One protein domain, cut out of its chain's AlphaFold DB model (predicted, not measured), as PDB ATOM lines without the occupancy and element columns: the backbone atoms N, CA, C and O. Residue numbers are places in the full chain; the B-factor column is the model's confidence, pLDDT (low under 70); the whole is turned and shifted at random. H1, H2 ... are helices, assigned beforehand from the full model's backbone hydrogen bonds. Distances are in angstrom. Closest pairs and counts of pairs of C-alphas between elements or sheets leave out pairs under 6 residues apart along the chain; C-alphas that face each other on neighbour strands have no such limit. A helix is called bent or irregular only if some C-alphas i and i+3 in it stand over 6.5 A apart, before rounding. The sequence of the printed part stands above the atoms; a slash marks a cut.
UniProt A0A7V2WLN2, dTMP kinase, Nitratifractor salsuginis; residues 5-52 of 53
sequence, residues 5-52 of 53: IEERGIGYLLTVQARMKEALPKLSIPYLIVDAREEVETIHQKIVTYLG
ATOM      1  N   ILE A   5      17.953  25.794  22.393       87.31
ATOM      2  CA  ILE A   5      18.665  27.052  22.118       87.31
ATOM      3  C   ILE A   5      18.042  28.178  22.948       87.31
ATOM      4  O   ILE A   5      18.774  28.916  23.611       87.31
ATOM      5  N   GLU A   6      16.715  28.276  22.952       89.50
ATOM      6  CA  GLU A   6      15.953  29.267  23.710       89.50
ATOM      7  C   GLU A   6      16.197  29.138  25.223       89.50
ATOM      8  O   GLU A   6      16.481  30.133  25.892       89.50
ATOM      9  N   GLU A   7      16.232  27.912  25.756       92.50
ATOM     10  CA  GLU A   7      16.550  27.660  27.171       92.50
ATOM     11  C   GLU A   7      17.952  28.151  27.560       92.50
ATOM     12  O   GLU A   7      18.138  28.778  28.609       92.50
ATOM     13  N   ARG A   8      18.954  27.925  26.697       93.12
ATOM     14  CA  ARG A   8      20.318  28.429  26.923       93.12
ATOM     15  C   ARG A   8      20.378  29.951  26.857       93.12
ATOM     16  O   ARG A   8      21.101  30.557  27.648       93.12
ATOM     17  N   GLY A   9      19.623  30.562  25.944       94.56
ATOM     18  CA  GLY A   9      19.510  32.015  25.833       94.56
ATOM     19  C   GLY A   9      18.957  32.641  27.114       94.56
ATOM     20  O   GLY A   9      19.574  33.546  27.677       94.56
ATOM     21  N   ILE A  10      17.852  32.100  27.631       95.06
ATOM     22  CA  ILE A  10      17.242  32.551  28.890       95.06
ATOM     23  C   ILE A  10      18.209  32.354  30.063       95.06
ATOM     24  O   ILE A  10      18.435  33.282  30.843       95.06
ATOM     25  N   GLY A  11      18.837  31.178  30.169       96.62
ATOM     26  CA  GLY A  11      19.803  30.885  31.232       96.62
ATOM     27  C   GLY A  11      21.003  31.838  31.229       96.62
ATOM     28  O   GLY A  11      21.445  32.297  32.289       96.62
ATOM     29  N   TYR A  12      21.499  32.199  30.045       97.00
ATOM     30  CA  TYR A  12      22.566  33.186  29.902       97.00
ATOM     31  C   TYR A  12      22.137  34.567  30.415       97.00
ATOM     32  O   TYR A  12      22.849  35.162  31.225       97.00
ATOM     33  N   LEU A  13      20.960  35.056  30.012       96.12
ATOM     34  CA  LEU A  13      20.454  36.366  30.439       96.12
ATOM     35  C   LEU A  13      20.246  36.439  31.960       96.12
ATOM     36  O   LEU A  13      20.643  37.423  32.588       96.12
ATOM     37  N   LEU A  14      19.712  35.376  32.570       96.12
ATOM     38  CA  LEU A  14      19.573  35.277  34.027       96.12
ATOM     39  C   LEU A  14      20.935  35.302  34.733       96.12
ATOM     40  O   LEU A  14      21.099  35.973  35.753       96.12
ATOM     41  N   THR A  15      21.936  34.629  34.164       97.88
ATOM     42  CA  THR A  15      23.307  34.638  34.696       97.88
ATOM     43  C   THR A  15      23.927  36.034  34.627       97.88
ATOM     44  O   THR A  15      24.559  36.477  35.587       97.88
ATOM     45  N   VAL A  16      23.738  36.756  33.517       97.31
ATOM     46  CA  VAL A  16      24.196  38.147  33.377       97.31
ATOM     47  C   VAL A  16      23.539  39.033  34.435       97.31
ATOM     48  O   VAL A  16      24.239  39.756  35.144       97.31
ATOM     49  N   GLN A  17      22.220  38.922  34.612       95.75
ATOM     50  CA  GLN A  17      21.489  39.691  35.620       95.75
ATOM     51  C   GLN A  17      21.996  39.416  37.046       95.75
ATOM     52  O   GLN A  17      22.156  40.353  37.833       95.75
ATOM     53  N   ALA A  18      22.276  38.154  37.386       96.62
ATOM     54  CA  ALA A  18      22.830  37.780  38.689       96.62
ATOM     55  C   ALA A  18      24.215  38.408  38.917       96.62
ATOM     56  O   ALA A  18      24.439  39.065  39.933       96.62
ATOM     57  N   ARG A  19      25.109  38.314  37.924       97.06
ATOM     58  CA  ARG A  19      26.454  38.908  37.993       97.06
ATOM     59  C   ARG A  19      26.424  40.427  38.146       97.06
ATOM     60  O   ARG A  19      27.234  40.973  38.888       97.06
ATOM     61  N   MET A  20      25.487  41.112  37.486       94.56
ATOM     62  CA  MET A  20      25.304  42.558  37.664       94.56
ATOM     63  C   MET A  20      24.953  42.896  39.116       94.56
ATOM     64  O   MET A  20      25.579  43.776  39.705       94.56
ATOM     65  N   LYS A  21      24.010  42.162  39.723       94.56
ATOM     66  CA  LYS A  21      23.620  42.360  41.130       94.56
ATOM     67  C   LYS A  21      24.776  42.096  42.097       94.56
ATOM     68  O   LYS A  21      24.947  42.847  43.050       94.56
ATOM     69  N   GLU A  22      25.594  41.078  41.835       95.69
ATOM     70  CA  GLU A  22      26.785  40.767  42.638       95.69
ATOM     71  C   GLU A  22      27.904  41.813  42.513       95.69
ATOM     72  O   GLU A  22      28.716  41.961  43.430       95.69
ATOM     73  N   ALA A  23      27.990  42.508  41.376       94.81
ATOM     74  CA  ALA A  23      29.011  43.523  41.132       94.81
ATOM     75  C   ALA A  23      28.712  44.843  41.858       94.81
ATOM     76  O   ALA A  23      29.638  45.455  42.384       94.81
ATOM     77  N   LEU A  24      27.441  45.254  41.941       93.94
ATOM     78  CA  LEU A  24      27.016  46.527  42.545       93.94
ATOM     79  C   LEU A  24      27.634  46.828  43.927       93.94
ATOM     80  O   LEU A  24      28.276  47.873  44.053       93.94
ATOM     81  N   PRO A  25      27.547  45.945  44.945       91.81
ATOM     82  CA  PRO A  25      28.125  46.234  46.261       91.81
ATOM     83  C   PRO A  25      29.660  46.310  46.248       91.81
ATOM     84  O   PRO A  25      30.248  46.924  47.133       91.81
ATOM     85  N   LYS A  26      30.329  45.721  45.248       95.44
ATOM     86  CA  LYS A  26      31.797  45.747  45.118       95.44
ATOM     87  C   LYS A  26      32.305  47.074  44.551       95.44
ATOM     88  O   LYS A  26      33.457  47.426  44.781       95.44
ATOM     89  N   LEU A  27      31.462  47.805  43.818       91.81
ATOM     90  CA  LEU A  27      31.848  49.051  43.151       91.81
ATOM     91  C   LEU A  27      31.999  50.230  44.117       91.81
ATOM     92  O   LEU A  27      32.613  51.222  43.746       91.81
ATOM     93  N   SER A  28      31.478  50.131  45.348       91.19
ATOM     94  CA  SER A  28      31.539  51.206  46.356       91.19
ATOM     95  C   SER A  28      31.041  52.568  45.837       91.19
ATOM     96  O   SER A  28      31.515  53.616  46.268       91.19
ATOM     97  N   ILE A  29      30.079  52.552  44.908       92.56
ATOM     98  CA  ILE A  29      29.399  53.739  44.376       92.56
ATOM     99  C   ILE A  29      27.923  53.711  44.778       92.56
ATOM    100  O   ILE A  29      27.362  52.623  44.924       92.56
ATOM    101  N   PRO A  30      27.264  54.870  44.925       94.62
ATOM    102  CA  PRO A  30      25.815  54.919  45.063       94.62
ATOM    103  C   PRO A  30      25.133  54.267  43.854       94.62
ATOM    104  O   PRO A  30      25.491  54.545  42.708       94.62
ATOM    105  N   TYR A  31      24.138  53.420  44.101       95.25
ATOM    106  CA  TYR A  31      23.325  52.813  43.053       95.25
ATOM    107  C   TYR A  31      21.861  52.691  43.481       95.25
ATOM    108  O   TYR A  31      21.546  52.571  44.665       95.25
ATOM    109  N   LEU A  32      20.974  52.651  42.485       95.75
ATOM    110  CA  LEU A  32      19.555  52.335  42.637       95.75
ATOM    111  C   LEU A  32      19.244  51.049  41.863       95.75
ATOM    112  O   LEU A  32      19.563  50.943  40.681       95.75
ATOM    113  N   ILE A  33      18.600  50.079  42.517       95.06
ATOM    114  CA  ILE A  33      18.041  48.892  41.854       95.06
ATOM    115  C   ILE A  33      16.545  49.128  41.650       95.06
ATOM    116  O   ILE A  33      15.825  49.382  42.613       95.06
ATOM    117  N   VAL A  34      16.080  49.014  40.405       96.12
ATOM    118  CA  VAL A  34      14.667  49.166  40.026       96.12
ATOM    119  C   VAL A  34      14.073  47.832  39.571       96.12
ATOM    120  O   VAL A  34      14.775  47.003  38.986       96.12
ATOM    121  N   ASP A  35      12.786  47.616  39.846       95.56
ATOM    122  CA  ASP A  35      12.049  46.450  39.364       95.56
ATOM    123  C   ASP A  35      11.344  46.796  38.050       95.56
ATOM    124  O   ASP A  35      10.393  47.567  38.017       95.56
ATOM    125  N   ALA A  36      11.807  46.202  36.951       94.50
ATOM    126  CA  ALA A  36      11.263  46.455  35.618       94.50
ATOM    127  C   ALA A  36       9.842  45.891  35.403       94.50
ATOM    128  O   ALA A  36       9.283  46.067  34.325       94.50
ATOM    129  N   ARG A  37       9.268  45.187  36.390       97.25
ATOM    130  CA  ARG A  37       7.861  44.748  36.377       97.25
ATOM    131  C   ARG A  37       6.897  45.846  36.817       97.25
ATOM    132  O   ARG A  37       5.691  45.673  36.678       97.25
ATOM    133  N   GLU A  38       7.412  46.912  37.414       97.88
ATOM    134  CA  GLU A  38       6.604  48.044  37.842       97.88
ATOM    135  C   GLU A  38       6.181  48.900  36.649       97.88
ATOM    136  O   GLU A  38       6.832  48.917  35.603       97.88
ATOM    137  N   GLU A  39       5.097  49.652  36.831       98.38
ATOM    138  CA  GLU A  39       4.650  50.623  35.839       98.38
ATOM    139  C   GLU A  39       5.736  51.673  35.578       98.38
ATOM    140  O   GLU A  39       6.443  52.104  36.494       98.38
ATOM    141  N   VAL A  40       5.825  52.140  34.330       98.12
ATOM    142  CA  VAL A  40       6.834  53.126  33.900       98.12
ATOM    143  C   VAL A  40       6.830  54.366  34.796       98.12
ATOM    144  O   VAL A  40       7.895  54.839  35.184       98.12
ATOM    145  N   GLU A  41       5.648  54.843  35.189       98.12
ATOM    146  CA  GLU A  41       5.492  55.987  36.096       98.12
ATOM    147  C   GLU A  41       6.096  55.718  37.485       98.12
ATOM    148  O   GLU A  41       6.767  56.568  38.065       98.12
ATOM    149  N   THR A  42       5.937  54.497  38.003       98.19
ATOM    150  CA  THR A  42       6.523  54.100  39.295       98.19
ATOM    151  C   THR A  42       8.047  54.066  39.210       98.19
ATOM    152  O   THR A  42       8.733  54.558  40.109       98.19
ATOM    153  N   ILE A  43       8.591  53.526  38.117       98.44
ATOM    154  CA  ILE A  43      10.039  53.507  37.869       98.44
ATOM    155  C   ILE A  43      10.575  54.938  37.743       98.44
ATOM    156  O   ILE A  43      11.597  55.263  38.351       98.44
ATOM    157  N   HIS A  44       9.875  55.804  37.003       98.00
ATOM    158  CA  HIS A  44      10.227  57.214  36.851       98.00
ATOM    159  C   HIS A  44      10.302  57.920  38.208       98.00
ATOM    160  O   HIS A  44      11.339  58.500  38.538       98.00
ATOM    161  N   GLN A  45       9.262  57.783  39.034       98.00
ATOM    162  CA  GLN A  45       9.217  58.400  40.356       98.00
ATOM    163  C   GLN A  45      10.361  57.920  41.258       98.00
ATOM    164  O   GLN A  45      10.971  58.729  41.957       98.00
ATOM    165  N   LYS A  46      10.716  56.629  41.217       98.25
ATOM    166  CA  LYS A  46      11.865  56.097  41.971       98.25
ATOM    167  C   LYS A  46      13.189  56.734  41.552       98.25
ATOM    168  O   LYS A  46      14.009  57.042  42.415       98.25
ATOM    169  N   ILE A  47      13.397  56.931  40.250       97.88
ATOM    170  CA  ILE A  47      14.611  57.560  39.707       97.88
ATOM    171  C   ILE A  47      14.686  59.029  40.136       97.88
ATOM    172  O   ILE A  47      15.715  59.455  40.656       97.88
ATOM    173  N   VAL A  48      13.594  59.777  39.967       98.00
ATOM    174  CA  VAL A  48      13.470  61.191  40.360       98.00
ATOM    175  C   VAL A  48      13.755  61.364  41.856       98.00
ATOM    176  O   VAL A  48      14.644  62.125  42.234       98.00
ATOM    177  N   THR A  49      13.115  60.556  42.708       97.50
ATOM    178  CA  THR A  49      13.339  60.574  44.161       97.50
ATOM    179  C   THR A  49      14.780  60.232  44.546       97.50
ATOM    180  O   THR A  49      15.335  60.872  45.434       97.50
ATOM    181  N   TYR A  50      15.409  59.254  43.888       97.69
ATOM    182  CA  TYR A  50      16.808  58.899  44.152       97.69
ATOM    183  C   TYR A  50      17.789  60.014  43.763       97.69
ATOM    184  O   TYR A  50      18.796  60.210  44.440       97.69
ATOM    185  N   LEU A  51      17.494  60.748  42.688       97.19
ATOM    186  CA  LEU A  51      18.296  61.884  42.231       97.19
ATOM    187  C   LEU A  51      18.010  63.180  43.009       97.19
ATOM    188  O   LEU A  51      18.787  64.125  42.899       97.19
ATOM    189  N   GLY A  52      16.935  63.222  43.802       96.12
ATOM    190  CA  GLY A  52      16.529  64.405  44.564       96.12
ATOM    191  C   GLY A  52      16.033  65.557  43.686       96.12
ATOM    192  O   GLY A  52      16.205  66.716  44.065       96.12
TER     193      GLY A  52
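What this domain is: This is residues 5 to 52 of the 53 residues of the protein "dTMP kinase" of Nitratifractor salsuginis (UniProt A0A7V2WLN2). The model is a flat, open zigzag of two helices: the long H1, a link that folds back, and the shorter H2 running roughly the way H1 does. Residues 5 to 20 of H1 stick out as a free arm. The printed part has 48 residues with two named helices, H1 then H2, and no named strand; its class is all helix. It is only just loose, close to extended, with a radius of gyration of the C-alphas of 14.0 A, and spans 43 by 29 by 7 A.

Where its parts are: H1, residues 5 to 26, is 32.4 A long and begins at C-alpha 5 (18.665, 27.052, 22.118). It is irregular, but only just: C-alphas 22 and 25 are 6.7 A apart. H2, residues 40 to 51, is 16.7 A long and ends at C-alpha 51 (18.296, 61.884, 42.231).

How they stand to each other: H1 and H2 are apart, with no C-alpha of one within 8 A of the other. Every O i to N i+4 pair is within hydrogen-bond range in H2, and 16 of 18 in H1.

The domain as a whole: The two farthest C-alphas, of Ile 5 and Gly 52, are 43.6 A apart. The link from H1 to H2, residues 27 to 39, is long. The printed part has no cut, and no printed residue is under 70 in pLDDT.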